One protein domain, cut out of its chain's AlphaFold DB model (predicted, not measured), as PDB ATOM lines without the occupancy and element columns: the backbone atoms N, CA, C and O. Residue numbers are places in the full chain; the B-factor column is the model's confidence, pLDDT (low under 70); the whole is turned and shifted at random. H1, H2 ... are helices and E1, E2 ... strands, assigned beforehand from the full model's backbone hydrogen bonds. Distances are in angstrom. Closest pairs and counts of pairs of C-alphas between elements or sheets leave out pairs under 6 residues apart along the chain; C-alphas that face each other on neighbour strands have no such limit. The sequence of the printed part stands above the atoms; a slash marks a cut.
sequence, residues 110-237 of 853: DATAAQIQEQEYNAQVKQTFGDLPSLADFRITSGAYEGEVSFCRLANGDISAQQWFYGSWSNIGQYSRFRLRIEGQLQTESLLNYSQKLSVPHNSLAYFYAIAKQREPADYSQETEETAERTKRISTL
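This is residues 110 to 237 of the 853 residues of an uncharacterized protein of Lineolata rhizophorae (UniProt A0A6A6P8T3). A strongly twisted sheet of four strands has the short helix H2 packed along one face, and two long helices, H1 and H3, reach out from this body at its two ends like arms. Residues 110 to 117 of H1 and 222 to 237 of H3 stick out and make the longest axis, and a loop sticks out at residues 193 to 198. The printed part has 128 residues, with three named helices and four named strands in the order H1 E1 E2 E3 E4 H2 H3; the sheet runs E1 E2 E3 E4, antiparallel throughout, and the class is mixed, helices and strands. It is only just compact, close to loose, with a radius of gyration of the C-alphas of 16.5 A and spans of 57 by 40 by 34 A.

In the sheet, E1 is residues 149 to 153, 13.8 A long; E2 is 159 to 165, 19.0 A; E3 is 168 to 176, 23.0 A; and E4 is 181 to 184, 10.3 A. E3 bends by 54 degrees at residue 172. H2 is residues 205 to 213, 12.2 A. H1, residues 110 to 129, measures 28.7 A and begins at C-alpha 110 (248.279, 234.398, 286.409). H3, residues 218 to 237, measures 28.8 A and ends at C-alpha 237 (213.079, 188.393, 287.607).

The sheet is a meander, each strand the antiparallel neighbour of the one before, and E1 and E4 are its edge strands. In the hairpin of E1 and E2, N 152 and O 160 are within hydrogen-bond range at 2.9 A. In the hairpin of E2 and E3, N 161 and O 173 are 2.8 A apart, and N 170 and O 163 are 2.9 A apart. In the hairpin of E3 and E4, N 183 and O 174 are 2.8 A apart. H2 is on the sheet at a height of 8.5 A, over E2 and only just over E3, on which 3 of its C-alphas fall. It runs along the strands, at 3 degrees to E2 on the local plane; its closest C-alphas to E2 are those of Ala 212 and Ala 161, 6.4 A. H1 only grazes the sheet, with residues 125 to 129. With residues 124 to 129 alone it touches H2, closest at the C-alphas of Thr 128 and Ala 206, 6.3 A; they run the same way at a shallow tilt of 34.6 degrees, only just short of steep. H3 is not on the sheet and is apart from H1 and H2. In H1, H2 and H3 every O i to N i+4 pair is within hydrogen-bond range.

The C-alphas farthest apart are those of Asp 110 and Leu 237, 57.9 A. The printed part has no cut. The links H1 to E1 and E4 to H2 are long, with 19 and 20 residues. The mean pLDDT of the printed part is 92.2; residues 195 to 198, 221 and 224 are under 70.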
ATOM      1  N   ASP A 110     249.612 234.016 286.872       83.44
ATOM      2  CA  ASP A 110     248.279 234.398 286.409       83.44
ATOM      3  C   ASP A 110     247.730 233.327 285.447       83.44
ATOM      4  O   ASP A 110     246.530 233.053 285.412       83.44
ATOM      5  N   ALA A 111     248.633 232.649 284.725       82.19
ATOM      6  CA  ALA A 111     248.319 231.489 283.896       82.19
ATOM      7  C   ALA A 111     247.915 230.263 284.736       82.19
ATOM      8  O   ALA A 111     246.989 229.543 284.361       82.19
ATOM      9  N   THR A 112     248.560 230.040 285.889       91.88
ATOM     10  CA  THR A 112     248.227 228.923 286.790       91.88
ATOM     11  C   THR A 112     246.829 229.080 287.391       91.88
ATOM     12  O   THR A 112     246.066 228.118 287.423       91.88
ATOM     13  N   ALA A 113     246.449 230.297 287.800       92.06
ATOM     14  CA  ALA A 113     245.114 230.570 288.340       92.06
ATOM     15  C   ALA A 113     243.994 230.254 287.326       92.06
ATOM     16  O   ALA A 113     243.000 229.617 287.677       92.06
ATOM     17  N   ALA A 114     244.183 230.625 286.054       90.94
ATOM     18  CA  ALA A 114     243.227 230.319 284.988       90.94
ATOM     19  C   ALA A 114     243.084 228.804 284.728       90.94
ATOM     20  O   ALA A 114     241.980 228.329 284.461       90.94
ATOM     21  N   GLN A 115     244.175 228.037 284.842       94.06
ATOM     22  CA  GLN A 115     244.158 226.575 284.694       94.06
ATOM     23  C   GLN A 115     243.453 225.863 285.859       94.06
ATOM     24  O   GLN A 115     242.746 224.884 285.628       94.06
ATOM     25  N   ILE A 116     243.594 226.358 287.091       95.12
ATOM     26  CA  ILE A 116     242.868 225.813 288.250       95.12
ATOM     27  C   ILE A 116     241.361 226.055 288.078       95.12
ATOM     28  O   ILE A 116     240.577 225.112 288.149       95.12
ATOM     29  N   GLN A 117     240.959 227.281 287.721       94.19
ATOM     30  CA  GLN A 117     239.550 227.617 287.479       94.19
ATOM     31  C   GLN A 117     238.936 226.824 286.301       94.19
ATOM     32  O   GLN A 117     237.754 226.484 286.322       94.19
ATOM     33  N   GLU A 118     239.729 226.504 285.272       95.00
ATOM     34  CA  GLU A 118     239.358 225.581 284.185       95.00
ATOM     35  C   GLU A 118     239.088 224.162 284.714       95.00
ATOM     36  O   GLU A 118     238.077 223.560 284.355       95.00
ATOM     37  N   GLN A 119     239.959 223.622 285.572       96.12
ATOM     38  CA  GLN A 119     239.802 222.278 286.141       96.12
ATOM     39  C   GLN A 119     238.599 222.189 287.089       96.12
ATOM     40  O   GLN A 119     237.799 221.264 286.955       96.12
ATOM     41  N   GLU A 120     238.414 223.174 287.971       96.12
ATOM     42  CA  GLU A 120     237.249 223.271 288.862       96.12
ATOM     43  C   GLU A 120     235.934 223.363 288.076       96.12
ATOM     44  O   GLU A 120     234.987 222.630 288.362       96.12
ATOM     45  N   TYR A 121     235.882 224.208 287.038       96.50
ATOM     46  CA  TYR A 121     234.717 224.300 286.157       96.50
ATOM     47  C   TYR A 121     234.443 222.968 285.447       96.50
ATOM     48  O   TYR A 121     233.318 222.475 285.480       96.50
ATOM     49  N   ASN A 122     235.465 222.341 284.854       96.69
ATOM     50  CA  ASN A 122     235.320 221.047 284.182       96.69
ATOM     51  C   ASN A 122     234.840 219.937 285.136       96.69
ATOM     52  O   ASN A 122     234.029 219.104 284.729       96.69
ATOM     53  N   ALA A 123     235.279 219.948 286.399       97.12
ATOM     54  CA  ALA A 123     234.797 219.027 287.425       97.12
ATOM     55  C   ALA A 123     233.310 219.260 287.751       97.12
ATOM     56  O   ALA A 123     232.538 218.303 287.747       97.12
ATOM     57  N   GLN A 124     232.880 220.515 287.938       96.81
ATOM     58  CA  GLN A 124     231.466 220.851 288.172       96.81
ATOM     59  C   GLN A 124     230.575 220.500 286.971       96.81
ATOM     60  O   GLN A 124     229.457 220.016 287.154       96.81
ATOM     61  N   VAL A 125     231.067 220.688 285.739       97.69
ATOM     62  CA  VAL A 125     230.372 220.247 284.520       97.69
ATOM     63  C   VAL A 125     230.207 218.727 284.519       97.69
ATOM     64  O   VAL A 125     229.081 218.250 284.396       97.69
ATOM     65  N   LYS A 126     231.286 217.962 284.736       97.31
ATOM     66  CA  LYS A 126     231.210 216.492 284.765       97.31
ATOM     67  C   LYS A 126     230.327 215.973 285.908       97.31
ATOM     68  O   LYS A 126     229.624 214.986 285.730       97.31
ATOM     69  N   GLN A 127     230.313 216.656 287.055       97.06
ATOM     70  CA  GLN A 127     229.442 216.336 288.190       97.06
ATOM     71  C   GLN A 127     227.956 216.613 287.902       97.06
ATOM     72  O   GLN A 127     227.105 215.870 288.378       97.06
ATOM     73  N   THR A 128     227.640 217.674 287.150       96.88
ATOM     74  CA  THR A 128     226.248 218.111 286.915       96.88
ATOM     75  C   THR A 128     225.615 217.452 285.686       96.88
ATOM     76  O   THR A 128     224.419 217.180 285.697       96.88
ATOM     77  N   PHE A 129     226.393 217.195 284.627       97.50
ATOM     78  CA  PHE A 129     225.883 216.721 283.330       97.50
ATOM     79  C   PHE A 129     226.512 215.405 282.842       97.50
ATOM     80  O   PHE A 129     226.111 214.897 281.798       97.50
ATOM     81  N   GLY A 130     227.517 214.866 283.540       97.19
ATOM     82  CA  GLY A 130     228.336 213.771 283.019       97.19
ATOM     83  C   GLY A 130     229.250 214.211 281.867       97.19
ATOM     84  O   GLY A 130     229.688 215.362 281.797       97.19
ATOM     85  N   ASP A 131     229.565 213.281 280.967       97.44
ATOM     86  CA  ASP A 131     230.368 213.559 279.773       97.44
ATOM     87  C   ASP A 131     229.479 214.077 278.632       97.44
ATOM     88  O   ASP A 131     228.752 213.323 277.990       97.44
ATOM     89  N   LEU A 132     229.528 215.392 278.408       97.69
ATOM     90  CA  LEU A 132     228.668 216.094 277.452       97.69
ATOM     91  C   LEU A 132     229.058 215.849 275.979       97.69
ATOM     92  O   LEU A 132     230.218 216.092 275.626       97.69
ATOM     93  N   PRO A 133     228.099 215.509 275.094       97.81
ATOM     94  CA  PRO A 133     228.317 215.494 273.649       97.81
ATOM     95  C   PRO A 133     228.622 216.888 273.071       97.81
ATOM     96  O   PRO A 133     228.337 217.937 273.668       97.81
ATOM     97  N   SER A 134     229.216 216.904 271.877       97.38
ATOM     98  CA  SER A 134     229.531 218.122 271.130       97.38
ATOM     99  C   SER A 134     228.325 218.598 270.316       97.38
ATOM    100  O   SER A 134     227.469 217.811 269.922       97.38
ATOM    101  N   LEU A 135     228.279 219.885 269.961       96.56
ATOM    102  CA  LEU A 135     227.226 220.428 269.086       96.56
ATOM    103  C   LEU A 135     227.191 219.784 267.674       96.56
ATOM    104  O   LEU A 135     226.213 219.954 266.948       96.56
ATOM    105  N   ALA A 136     228.237 219.059 267.261       96.81
ATOM    106  CA  ALA A 136     228.229 218.321 265.998       96.81
ATOM    107  C   ALA A 136     227.371 217.046 266.077       96.81
ATOM    108  O   ALA A 136     226.697 216.716 265.102       96.81
ATOM    109  N   ASP A 137     227.342 216.382 267.234       96.88
ATOM    110  CA  ASP A 137     226.644 215.105 267.430       96.88
ATOM    111  C   ASP A 137     225.118 215.287 267.326       96.88
ATOM    112  O   ASP A 137     224.437 214.499 266.676       96.88
ATOM    113  N   PHE A 138     224.613 216.428 267.812       95.62
ATOM    114  CA  PHE A 138     223.225 216.898 267.664       95.62
ATOM    115  C   PHE A 138     222.787 217.138 266.207       95.62
ATOM    116  O   PHE A 138     221.626 217.439 265.953       95.62
ATOM    117  N   ARG A 139     223.679 217.041 265.213       94.31
ATOM    118  CA  ARG A 139     223.283 217.048 263.788       94.31
ATOM    119  C   ARG A 139     223.002 215.648 263.240       94.31
ATOM    120  O   ARG A 139     222.594 215.529 262.089       94.31
ATOM    121  N   ILE A 140     223.289 214.619 264.032       96.50
ATOM    122  CA  ILE A 140     223.253 213.203 263.658       96.50
ATOM    123  C   ILE A 140     222.256 212.459 264.556       96.50
ATOM    124  O   ILE A 140     221.519 211.604 264.068       96.50
ATOM    125  N   THR A 141     222.191 212.800 265.846       97.12
ATOM    126  CA  THR A 141     221.177 212.278 266.768       97.12
ATOM    127  C   THR A 141     219.847 213.014 266.608       97.12
ATOM    128  O   THR A 141     219.785 214.244 266.657       97.12
ATOM    129  N   SER A 142     218.758 212.261 266.470       97.62
ATOM    130  CA  SER A 142     217.405 212.756 266.729       97.62
ATOM    131  C   SER A 142     217.082 212.668 268.219       97.62
ATOM    132  O   SER A 142     217.549 211.740 268.882       97.62
ATOM    133  N   GLY A 143     216.252 213.577 268.730       97.19
ATOM    134  CA  GLY A 143     215.610 213.390 270.033       97.19
ATOM    135  C   GLY A 143     214.639 212.206 270.020       97.19
ATOM    136  O   GLY A 143     214.105 211.841 268.965       97.19
ATOM    137  N   ALA A 144     214.424 211.596 271.183       96.56
ATOM    138  CA  ALA A 144     213.531 210.450 271.359       96.56
ATOM    139  C   ALA A 144     212.043 210.845 271.334       96.56
ATOM    140  O   ALA A 144     211.204 210.056 270.901       96.56
ATOM    141  N   TYR A 145     211.717 212.061 271.779       96.38
ATOM    142  CA  TYR A 145     210.361 212.614 271.794       96.38
ATOM    143  C   TYR A 145     210.375 214.140 271.625       96.38
ATOM    144  O   TYR A 145     211.371 214.811 271.902       96.38
ATOM    145  N   GLU A 146     209.264 214.698 271.143       97.00
ATOM    146  CA  GLU A 146     209.089 216.147 270.990       97.00
ATOM    147  C   GLU A 146     209.163 216.829 272.364       97.00
ATOM    148  O   GLU A 146     208.449 216.459 273.295       97.00
ATOM    149  N   GLY A 147     210.036 217.825 272.500       96.88
ATOM    150  CA  GLY A 147     210.294 218.514 273.759       96.88
ATOM    151  C   GLY A 147     211.399 217.911 274.634       96.88
ATOM    152  O   GLY A 147     211.653 218.488 275.692       96.88
ATOM    153  N   GLU A 148     212.086 216.832 274.232       97.38
ATOM    154  CA  GLU A 148     213.281 216.328 274.944       97.38
ATOM    155  C   GLU A 148     214.357 217.425 275.051       97.38
ATOM    156  O   GLU A 148     214.649 218.109 274.066       97.38
ATOM    157  N   VAL A 149     214.968 217.586 276.228       97.88
ATOM    158  CA  VAL A 149     216.041 218.543 276.516       97.88
ATOM    159  C   VAL A 149     217.344 217.808 276.824       97.88
ATOM    160  O   VAL A 149     217.541 217.238 277.905       97.88
ATOM    161  N   SER A 150     218.277 217.924 275.881       97.88
ATOM    162  CA  SER A 150     219.634 217.385 275.958       97.88
ATOM    163  C   SER A 150     220.676 218.511 275.915       97.88
ATOM    164  O   SER A 150     220.450 219.598 275.378       97.88
ATOM    165  N   PHE A 151     221.840 218.281 276.522       98.38
ATOM    166  CA  PHE A 151     222.864 219.310 276.736       98.38
ATOM    167  C   PHE A 151     224.098 219.070 275.863       98.38
ATOM    168  O   PHE A 151     224.530 217.931 275.698       98.38
ATOM    169  N   CYS A 152     224.712 220.142 275.351       98.00
ATOM    170  CA  CYS A 152     225.943 220.061 274.561       98.00
ATOM    171  C   CYS A 152     227.036 220.997 275.088       98.00
ATOM    172  O   CYS A 152     226.758 222.127 275.506       98.00
ATOM    173  N   ARG A 153     228.301 220.577 274.981       97.94
ATOM    174  CA  ARG A 153     229.454 221.450 275.238       97.94
ATOM    175  C   ARG A 153     229.835 222.220 273.971       97.94
ATOM    176  O   ARG A 153     230.071 221.633 272.914       97.94
ATOM    177  N   LEU A 154     229.917 223.543 274.084       97.75
ATOM    178  CA  LEU A 154     230.355 224.434 273.009       97.75
ATOM    179  C   LEU A 154     231.888 224.563 272.988       97.75
ATOM    180  O   LEU A 154     232.568 224.369 273.996       97.75
ATOM    181  N   ALA A 155     232.447 224.937 271.833       96.62
ATOM    182  CA  ALA A 155     233.899 225.025 271.627       96.62
ATOM    183  C   ALA A 155     234.605 226.088 272.498       96.62
ATOM    184  O   ALA A 155     235.815 226.017 272.692       96.62
ATOM    185  N   ASN A 156     233.865 227.057 273.047       96.31
ATOM    186  CA  ASN A 156     234.368 228.037 274.016       96.31
ATOM    187  C   ASN A 156     234.299 227.543 275.481       96.31
ATOM    188  O   ASN A 156     234.712 228.262 276.387       96.31
ATOM    189  N   GLY A 157     233.780 226.335 275.719       96.88
ATOM    190  CA  GLY A 157     233.576 225.766 277.050       96.88
ATOM    191  C   GLY A 157     232.254 226.145 277.719       96.88
ATOM    192  O   GLY A 157     232.034 225.693 278.834       96.88
ATOM    193  N   ASP A 158     231.383 226.924 277.072       98.00
ATOM    194  CA  ASP A 158     230.008 227.141 277.539       98.00
ATOM    195  C   ASP A 158     229.156 225.872 277.326       98.00
ATOM    196  O   ASP A 158     229.482 225.017 276.494       98.00
ATOM    197  N   ILE A 159     228.032 225.758 278.041       98.44
ATOM    198  CA  ILE A 159     227.067 224.657 277.864       98.44
ATOM    199  C   ILE A 159     225.789 225.212 277.252       98.44
ATOM    200  O   ILE A 159     225.237 226.182 277.768       98.44
ATOM    201  N   SER A 160     225.292 224.575 276.195       98.44
ATOM    202  CA  SER A 160     223.977 224.871 275.624       98.44
ATOM    203  C   SER A 160     222.973 223.797 276.027       98.44
ATOM    204  O   SER A 160     223.290 222.609 275.972       98.44
ATOM    205  N   ALA A 161     221.759 224.213 276.370       98.44
ATOM    206  CA  ALA A 161     220.593 223.346 276.421       98.44
ATOM    207  C   ALA A 161     219.908 223.385 275.048       98.44
ATOM    208  O   ALA A 161     219.575 224.462 274.540       98.44
ATOM    209  N   GLN A 162     219.735 222.215 274.442       98.31
ATOM    210  CA  GLN A 162     219.035 222.019 273.177       98.31
ATOM    211  C   GLN A 162     217.721 221.298 273.467       98.31
ATOM    212  O   GLN A 162     217.717 220.324 274.214       98.31
ATOM    213  N   GLN A 163     216.627 221.753 272.864       98.00
ATOM    214  CA  GLN A 163     215.331 221.086 272.938       98.00
ATOM    215  C   GLN A 163     214.933 220.566 271.555       98.00
ATOM    216  O   GLN A 163     215.059 221.297 270.566       98.00
ATOM    217  N   TRP A 164     214.498 219.311 271.472       98.25
ATOM    218  CA  TRP A 164     214.045 218.697 270.225       98.25
ATOM    219  C   TRP A 164     212.656 219.225 269.857       98.25
ATOM    220  O   TRP A 164     211.713 219.080 270.632       98.25
ATOM    221  N   PHE A 165     212.541 219.859 268.692       97.00
ATOM    222  CA  PHE A 165     211.298 220.403 268.154       97.00
ATOM    223  C   PHE A 165     211.206 220.184 266.641       97.00
ATOM    224  O   PHE A 165     212.136 220.510 265.893       97.00
ATOM    225  N   TYR A 166     210.063 219.675 266.181       95.75
ATOM    226  CA  TYR A 166     209.704 219.466 264.774       95.75
ATOM    227  C   TYR A 166     210.789 218.751 263.946       95.75
ATOM    228  O   TYR A 166     211.029 219.084 262.786       95.75
ATOM    229  N   GLY A 167     211.466 217.766 264.547       96.69
ATOM    230  CA  GLY A 167     212.545 217.018 263.892       96.69
ATOM    231  C   GLY A 167     213.908 217.726 263.876       96.69
ATOM    232  O   GLY A 167     214.752 217.403 263.039       96.69
ATOM    233  N   SER A 168     214.131 218.708 264.756       97.56
ATOM    234  CA  SER A 168     215.380 219.476 264.839       97.56
ATOM    235  C   SER A 168     215.728 219.884 266.274       97.56
ATOM    236  O   SER A 168     214.846 220.083 267.103       97.56
ATOM    237  N   TRP A 169     217.014 220.057 266.584       97.94
ATOM    238  CA  TRP A 169     217.442 220.604 267.877       97.94
ATOM    239  C   TRP A 169     217.466 222.133 267.856       97.94
ATOM    240  O   TRP A 169     218.112 222.743 267.001       97.94
ATOM    241  N   SER A 170     216.794 222.748 268.831       97.81
ATOM    242  CA  SER A 170     216.668 224.198 268.981       97.81
ATOM    243  C   SER A 170     217.267 224.680 270.303       97.81
ATOM    244  O   SER A 170     216.988 224.127 271.368       97.81
ATOM    245  N   ASN A 171     218.079 225.738 270.258       97.88
ATOM    246  CA  ASN A 171     218.770 226.257 271.437       97.88
ATOM    247  C   ASN A 171     217.813 227.069 272.326       97.88
ATOM    248  O   ASN A 171     217.391 228.171 271.961       97.88
ATOM    249  N   ILE A 172     217.511 226.541 273.513       98.00
ATOM    250  CA  ILE A 172     216.627 227.184 274.497       98.00
ATOM    251  C   ILE A 172     217.389 228.086 275.481       98.00
ATOM    252  O   ILE A 172     216.835 229.060 275.996       98.00
ATOM    253  N   GLY A 173     218.679 227.834 275.704       97.94
ATOM    254  CA  GLY A 173     219.520 228.669 276.556       97.94
ATOM    255  C   GLY A 173     220.945 228.147 276.701       97.94
ATOM    256  O   GLY A 173     221.259 227.009 276.355       97.94
ATOM    257  N   GLN A 174     221.817 228.995 277.239       98.12
ATOM    258  CA  GLN A 174     223.250 228.740 277.350       98.12
ATOM    259  C   GLN A 174     223.778 229.206 278.708       98.12
ATOM    260  O   GLN A 174     223.545 230.343 279.114       98.12
ATOM    261  N   TYR A 175     224.536 228.355 279.398       98.44
ATOM    262  CA  TYR A 175     225.344 228.765 280.539       98.44
ATOM    263  C   TYR A 175     226.699 229.265 280.046       98.44
ATOM    264  O   TYR A 175     227.490 228.485 279.506       98.44
ATOM    265  N   SER A 176     226.990 230.550 280.254       97.94
ATOM    266  CA  SER A 176     228.279 231.116 279.866       97.94
ATOM    267  C   SER A 176     229.312 230.975 280.981       97.94
ATOM    268  O   SER A 176     229.206 231.624 282.025       97.94
ATOM    269  N   ARG A 177     230.357 230.180 280.728       96.38
ATOM    270  CA  ARG A 177     231.515 229.964 281.607       96.38
ATOM    271  C   ARG A 177     232.194 231.284 281.970       96.38
ATOM    272  O   ARG A 177     232.490 231.527 283.133       96.38
ATOM    273  N   PHE A 178     232.414 232.155 280.986       95.50
ATOM    274  CA  PHE A 178     233.129 233.425 281.180       95.50
ATOM    275  C   PHE A 178     232.330 234.478 281.952       95.50
ATOM    276  O   PHE A 178     232.917 235.389 282.532       95.50
ATOM    277  N   ARG A 179     230.996 234.388 281.927       95.50
ATOM    278  CA  ARG A 179     230.096 235.345 282.591       95.50
ATOM    279  C   ARG A 179     229.463 234.784 283.866       95.50
ATOM    280  O   ARG A 179     228.780 235.541 284.550       95.50
ATOM    281  N   LEU A 180     229.675 233.492 284.147       96.19
ATOM    282  CA  LEU A 180     229.084 232.719 285.244       96.19
ATOM    283  C   LEU A 180     227.587 233.019 285.398       96.19
ATOM    284  O   LEU A 180     227.138 233.451 286.457       96.19
ATOM    285  N   ARG A 181     226.834 232.877 284.299       96.94
ATOM    286  CA  ARG A 181     225.394 233.169 284.241       96.94
ATOM    287  C   ARG A 181     224.688 232.432 283.108       96.94
ATOM    288  O   ARG A 181     225.323 232.013 282.140       96.94
ATOM    289  N   ILE A 182     223.366 232.365 283.217       97.69
ATOM    290  CA  ILE A 182     222.470 231.851 282.176       97.69
ATOM    291  C   ILE A 182     222.139 232.968 281.178       97.69
ATOM    292  O   ILE A 182     221.925 234.117 281.564       97.69
ATOM    293  N   GLU A 183     222.103 232.618 279.895       96.94
ATOM    294  CA  GLU A 183     221.735 233.473 278.764       96.94
ATOM    295  C   GLU A 183     220.732 232.739 277.850       96.94
ATOM    296  O   GLU A 183     220.595 231.515 277.907       96.94
ATOM    297  N   GLY A 184     220.019 233.475 276.993       96.00
ATOM    298  CA  GLY A 184     218.949 232.920 276.152       96.00
ATOM    299  C   GLY A 184     217.587 232.909 276.855       96.00
ATOM    300  O   GLY A 184     217.355 233.704 277.764       96.00
ATOM    301  N   GLN A 185     216.664 232.038 276.428       96.19
ATOM    302  CA  GLN A 185     215.274 232.052 276.917       96.19
ATOM    303  C   GLN A 185     215.189 231.634 278.395       96.19
ATOM    304  O   GLN A 185     214.489 232.268 279.185       96.19
ATOM    305  N   LEU A 186     216.001 230.644 278.785       96.19
ATOM    306  CA  LEU A 186     216.135 230.167 280.167       96.19
ATOM    307  C   LEU A 186     216.608 231.247 281.164       96.19
ATOM    308  O   LEU A 186     216.488 231.049 282.368       96.19
ATOM    309  N   GLN A 187     217.130 232.396 280.708       95.62
ATOM    310  CA  GLN A 187     217.525 233.495 281.600       95.62
ATOM    311  C   GLN A 187     216.316 234.203 282.239       95.62
ATOM    312  O   GLN A 187     216.425 234.737 283.343       95.62
ATOM    313  N   THR A 188     215.177 234.255 281.542       94.06
ATOM    314  CA  THR A 188     213.952 234.923 282.025       94.06
ATOM    315  C   THR A 188     213.023 234.014 282.820       94.06
ATOM    316  O   THR A 188     212.028 234.489 283.362       94.06
ATOM    317  N   GLU A 189     213.322 232.720 282.879       93.19
ATOM    318  CA  GLU A 189     212.475 231.730 283.534       93.19
ATOM    319  C   GLU A 189     212.889 231.546 285.000       93.19
ATOM    320  O   GLU A 189     214.027 231.806 285.397       93.19
ATOM    321  N   SER A 190     211.948 231.090 285.823       90.38
ATOM    322  CA  SER A 190     212.201 230.692 287.207       90.38
ATOM    323  C   SER A 190     211.845 229.226 287.400       90.38
ATOM    324  O   SER A 190     210.859 228.757 286.828       90.38
ATOM    325  N   LEU A 191     212.588 228.533 288.265       88.12
ATOM    326  CA  LEU A 191     212.213 227.196 288.715       88.12
ATOM    327  C   LEU A 191     210.801 227.207 289.328       88.12
ATOM    328  O   LEU A 191     210.538 227.885 290.325       88.12
ATOM    329  N   LEU A 192     209.887 226.459 288.714       84.25
ATOM    330  CA  LEU A 192     208.554 226.180 289.224       84.25
ATOM    331  C   LEU A 192     208.675 225.341 290.498       84.25
ATOM    332  O   LEU A 192     209.600 224.550 290.665       84.25
ATOM    333  N   ASN A 193     207.742 225.544 291.427       75.69
ATOM    334  CA  ASN A 193     207.691 224.869 292.730       75.69
ATOM    335  C   ASN A 193     208.932 225.055 293.633       75.69
ATOM    336  O   ASN A 193     208.990 224.476 294.720       75.69
ATOM    337  N   TYR A 194     209.890 225.916 293.261       75.00
ATOM    338  CA  TYR A 194     211.085 226.197 294.059       75.00
ATOM    339  C   TYR A 194     210.756 227.052 295.290       75.00
ATOM    340  O   TYR A 194     210.874 228.280 295.308       75.00
ATOM    341  N   SER A 195     210.306 226.384 296.354       55.81
ATOM    342  CA  SER A 195     210.097 227.030 297.648       55.81
ATOM    343  C   SER A 195     211.427 227.586 298.178       55.81
ATOM    344  O   SER A 195     212.463 226.925 298.102       55.81
ATOM    345  N   GLN A 196     211.391 228.781 298.776       58.50
ATOM    346  CA  GLN A 196     212.571 229.562 299.199       58.50
ATOM    347  C   GLN A 196     213.543 228.846 300.165       58.50
ATOM    348  O   GLN A 196     214.603 229.382 300.476       58.50
ATOM    349  N   LYS A 197     213.192 227.654 300.665       65.75
ATOM    350  CA  LYS A 197     214.023 226.837 301.560       65.75
ATOM    351  C   LYS A 197     215.240 226.225 300.854       65.75
ATOM    352  O   LYS A 197     216.270 226.049 301.496       65.75
ATOM    353  N   LEU A 198     215.136 225.924 299.557       67.88
ATOM    354  CA  LEU A 198     216.240 225.410 298.741       67.88
ATOM    355  C   LEU A 198     216.803 226.550 297.884       67.88
ATOM    356  O   LEU A 198     216.443 226.727 296.729       67.88
ATOM    357  N   SER A 199     217.681 227.363 298.469       79.12
ATOM    358  CA  SER A 199     218.281 228.525 297.797       79.12
ATOM    359  C   SER A 199     219.448 228.131 296.872       79.12
ATOM    360  O   SER A 199     220.587 228.555 297.089       79.12
ATOM    361  N   VAL A 200     219.189 227.336 295.828       84.06
ATOM    362  CA  VAL A 200     220.192 227.082 294.776       84.06
ATOM    363  C   VAL A 200     220.493 228.395 294.031       84.06
ATOM    364  O   VAL A 200     219.556 229.080 293.615       84.06
ATOM    365  N   PRO A 201     221.770 228.787 293.838       88.38
ATOM    366  CA  PRO A 201     222.094 230.056 293.193       88.38
ATOM    367  C   PRO A 201     221.589 230.116 291.745       88.38
ATOM    368  O   PRO A 201     221.964 229.275 290.927       88.38
ATOM    369  N   HIS A 202     220.840 231.174 291.409       80.69
ATOM    370  CA  HIS A 202     220.258 231.464 290.080       80.69
ATOM    371  C   HIS A 202     221.254 231.510 288.899       80.69
ATOM    372  O   HIS A 202     220.845 231.639 287.752       80.69
ATOM    373  N   ASN A 203     222.558 231.433 289.167       89.00
ATOM    374  CA  ASN A 203     223.634 231.438 288.174       89.00
ATOM    375  C   ASN A 203     224.609 230.255 288.362       89.00
ATOM    376  O   ASN A 203     225.785 230.334 288.008       89.00
ATOM    377  N   SER A 204     224.130 229.151 288.937       95.81
ATOM    378  CA  SER A 204     224.874 227.889 289.048       95.81
ATOM    379  C   SER A 204     224.573 226.946 287.879       95.81
ATOM    380  O   SER A 204     223.499 227.002 287.278       95.81
ATOM    381  N   LEU A 205     225.508 226.035 287.593       96.94
ATOM    382  CA  LEU A 205     225.313 224.955 286.620       96.94
ATOM    383  C   LEU A 205     224.122 224.052 286.986       96.94
ATOM    384  O   LEU A 205     223.349 223.684 286.108       96.94
ATOM    385  N   ALA A 206     223.925 223.771 288.278       96.62
ATOM    386  CA  ALA A 206     222.788 222.997 288.776       96.62
ATOM    387  C   ALA A 206     221.438 223.701 288.539       96.62
ATOM    388  O   ALA A 206     220.480 223.055 288.121       96.62
ATOM    389  N   TYR A 207     221.362 225.027 288.733       96.44
ATOM    390  CA  TYR A 207     220.160 225.798 288.390       96.44
ATOM    391  C   TYR A 207     219.880 225.752 286.882       96.44
ATOM    392  O   TYR A 207     218.738 225.546 286.480       96.44
ATOM    393  N   PHE A 208     220.919 225.896 286.049       97.75
ATOM    394  CA  PHE A 208     220.795 225.808 284.591       97.75
ATOM    395  C   PHE A 208     220.304 224.433 284.120       97.75
ATOM    396  O   PHE A 208     219.414 224.366 283.276       97.75
ATOM    397  N   TYR A 209     220.834 223.349 284.695       97.62
ATOM    398  CA  TYR A 209     220.359 221.990 284.432       97.62
ATOM    399  C   TYR A 209     218.878 221.837 284.799       97.62
ATOM    400  O   TYR A 209     218.071 221.459 283.951       97.62
ATOM    401  N   ALA A 210     218.511 222.195 286.034       96.31
ATOM    402  CA  ALA A 210     217.150 222.034 286.538       96.31
ATOM    403  C   ALA A 210     216.121 222.838 285.725       96.31
ATOM    404  O   ALA A 210     215.053 222.318 285.410       96.31
ATOM    405  N   ILE A 211     216.439 224.081 285.338       96.88
ATOM    406  CA  ILE A 211     215.491 224.929 284.604       96.88
ATOM    407  C   ILE A 211     215.372 224.551 283.126       96.88
ATOM    408  O   ILE A 211     214.292 224.658 282.555       96.88
ATOM    409  N   ALA A 212     216.451 224.049 282.521       97.44
ATOM    410  CA  ALA A 212     216.386 223.451 281.195       97.44
ATOM    411  C   ALA A 212     215.527 222.175 281.217       97.44
ATOM    412  O   ALA A 212     214.613 222.049 280.408       97.44
ATOM    413  N   LYS A 213     215.753 221.270 282.183       96.81
ATOM    414  CA  LYS A 213     214.970 220.032 282.333       96.81
ATOM    415  C   LYS A 213     213.492 220.269 282.653       96.81
ATOM    416  O   LYS A 213     212.651 219.513 282.193       96.81
ATOM    417  N   GLN A 214     213.149 221.366 283.325       95.81
ATOM    418  CA  GLN A 214     211.755 221.781 283.541       95.81
ATOM    419  C   GLN A 214     210.968 222.057 282.243       95.81
ATOM    420  O   GLN A 214     209.740 222.112 282.279       95.81
ATOM    421  N   ARG A 215     211.639 222.259 281.099       96.12
ATOM    422  CA  ARG A 215     210.965 222.390 279.799       96.12
ATOM    423  C   ARG A 215     210.620 221.052 279.143       96.12
ATOM    424  O   ARG A 215     209.912 221.080 278.136       96.12
ATOM    425  N   GLU A 216     211.088 219.918 279.664       96.06
ATOM    426  CA  GLU A 216     210.639 218.611 279.176       96.06
ATOM    427  C   GLU A 216     209.164 218.383 279.546       96.06
ATOM    428  O   GLU A 216     208.750 218.719 280.661       96.06
ATOM    429  N   PRO A 217     208.343 217.824 278.640       93.12
ATOM    430  CA  PRO A 217     206.967 217.466 278.958       93.12
ATOM    431  C   PRO A 217     206.937 216.384 280.048       93.12
ATOM    432  O   PRO A 217     207.448 215.280 279.855       93.12
ATOM    433  N   ALA A 218     206.318 216.705 281.191       88.06
ATOM    434  CA  ALA A 218     206.297 215.849 282.381       88.06
ATOM    435  C   ALA A 218     205.810 214.418 282.083       88.06
ATOM    436  O   ALA A 218     206.396 213.458 282.583       88.06
ATOM    437  N   ASP A 219     204.810 214.286 281.212       83.19
ATOM    438  CA  ASP A 219     204.206 213.023 280.781       83.19
ATOM    439  C   ASP A 219     205.258 212.006 280.281       83.19
ATOM    440  O   ASP A 219     205.242 210.841 280.676       83.19
ATOM    441  N   TYR A 220     206.247 212.460 279.498       76.12
ATOM    442  CA  TYR A 220     207.324 211.609 278.972       76.12
ATOM    443  C   TYR A 220     208.417 211.302 280.004       76.12
ATOM    444  O   TYR A 220     209.059 210.250 279.933       76.12
ATOM    445  N   SER A 221     208.626 212.187 280.987       67.31
ATOM    446  CA  SER A 221     209.604 211.944 282.057       67.31
ATOM    447  C   SER A 221     209.181 210.787 282.974       67.31
ATOM    448  O   SER A 221     210.018 209.972 283.350       67.31
ATOM    449  N   GLN A 222     207.879 210.646 283.254       70.38
ATOM    450  CA  GLN A 222     207.363 209.530 284.051       70.38
ATOM    451  C   GLN A 222     207.337 208.214 283.265       70.38
ATOM    452  O   GLN A 222     207.772 207.194 283.794       70.38
ATOM    453  N   GLU A 223     206.899 208.219 281.999       71.06
ATOM    454  CA  GLU A 223     206.860 206.987 281.194       71.06
ATOM    455  C   GLU A 223     208.270 206.413 280.944       71.06
ATOM    456  O   GLU A 223     208.463 205.195 280.971       71.06
ATOM    457  N   THR A 224     209.288 207.267 280.770       69.88
ATOM    458  CA  THR A 224     210.681 206.808 280.608       69.88
ATOM    459  C   THR A 224     211.294 206.266 281.903       69.88
ATOM    460  O   THR A 224     212.002 205.258 281.850       69.88
ATOM    461  N   GLU A 225     210.990 206.844 283.070       76.75
ATOM    462  CA  GLU A 225     211.442 206.287 284.353       76.75
ATOM    463  C   GLU A 225     210.689 204.993 284.718       76.75
ATOM    464  O   GLU A 225     211.331 204.002 285.080       76.75
ATOM    465  N   GLU A 226     209.364 204.924 284.514       81.19
ATOM    466  CA  GLU A 226     208.588 203.693 284.742       81.19
ATOM    467  C   GLU A 226     209.046 202.567 283.803       81.19
ATOM    468  O   GLU A 226     209.260 201.440 284.252       81.19
ATOM    469  N   THR A 227     209.255 202.834 282.508       77.50
ATOM    470  CA  THR A 227     209.731 201.799 281.571       77.50
ATOM    471  C   THR A 227     211.165 201.357 281.864       77.50
ATOM    472  O   THR A 227     211.457 200.159 281.752       77.50
ATOM    473  N   ALA A 228     212.046 202.253 282.322       81.25
ATOM    474  CA  ALA A 228     213.379 201.886 282.798       81.25
ATOM    475  C   ALA A 228     213.313 201.004 284.060       81.25
ATOM    476  O   ALA A 228     213.963 199.952 284.118       81.25
ATOM    477  N   GLU A 229     212.493 201.368 285.051       87.00
ATOM    478  CA  GLU A 229     212.354 200.590 286.286       87.00
ATOM    479  C   GLU A 229     211.655 199.246 286.037       87.00
ATOM    480  O   GLU A 229     212.096 198.209 286.531       87.00
ATOM    481  N   ARG A 230     210.635 199.213 285.174       87.00
ATOM    482  CA  ARG A 230     209.963 197.992 284.705       87.00
ATOM    483  C   ARG A 230     210.923 197.064 283.961       87.00
ATOM    484  O   ARG A 230     210.911 195.859 284.212       87.00
ATOM    485  N   THR A 231     211.808 197.604 283.123       86.88
ATOM    486  CA  THR A 231     212.870 196.831 282.453       86.88
ATOM    487  C   THR A 231     213.865 196.259 283.466       86.88
ATOM    488  O   THR A 231     214.220 195.080 283.392       86.88
ATOM    489  N   LYS A 232     214.254 197.046 284.478       92.25
ATOM    490  CA  LYS A 232     215.103 196.601 285.598       92.25
ATOM    491  C   LYS A 232     214.430 195.501 286.434       92.25
ATOM    492  O   LYS A 232     215.087 194.512 286.766       92.25
ATOM    493  N   ARG A 233     213.126 195.617 286.720       91.62
ATOM    494  CA  ARG A 233     212.317 194.584 287.399       91.62
ATOM    495  C   ARG A 233     212.262 193.288 286.577       91.62
ATOM    496  O   ARG A 233     212.546 192.226 287.122       91.62
ATOM    497  N   ILE A 234     212.002 193.366 285.267       93.00
ATOM    498  CA  ILE A 234     211.998 192.200 284.356       93.00
ATOM    499  C   ILE A 234     213.377 191.522 284.309       93.00
ATOM    500  O   ILE A 234     213.467 190.309 284.479       93.00
ATOM    501  N   SER A 235     214.457 192.295 284.155       91.56
ATOM    502  CA  SER A 235     215.837 191.781 284.181       91.56
ATOM    503  C   SER A 235     216.174 191.083 285.508       91.56
ATOM    504  O   SER A 235     216.778 190.007 285.524       91.56
ATOM    505  N   THR A 236     215.707 191.638 286.632       93.19
ATOM    506  CA  THR A 236     215.876 191.032 287.964       93.19
ATOM    507  C   THR A 236     215.129 189.699 288.075       93.19
ATOM    508  O   THR A 236     215.713 188.718 288.529       93.19
ATOM    509  N   LEU A 237     213.878 189.626 287.604       92.94
ATOM    510  CA  LEU A 237     213.079 188.393 287.607       92.94
ATOM    511  C   LEU A 237     213.719 187.290 286.749       92.94
ATOM    512  O   LEU A 237     213.888 186.174 287.235       92.94
TER     513      LEU A 237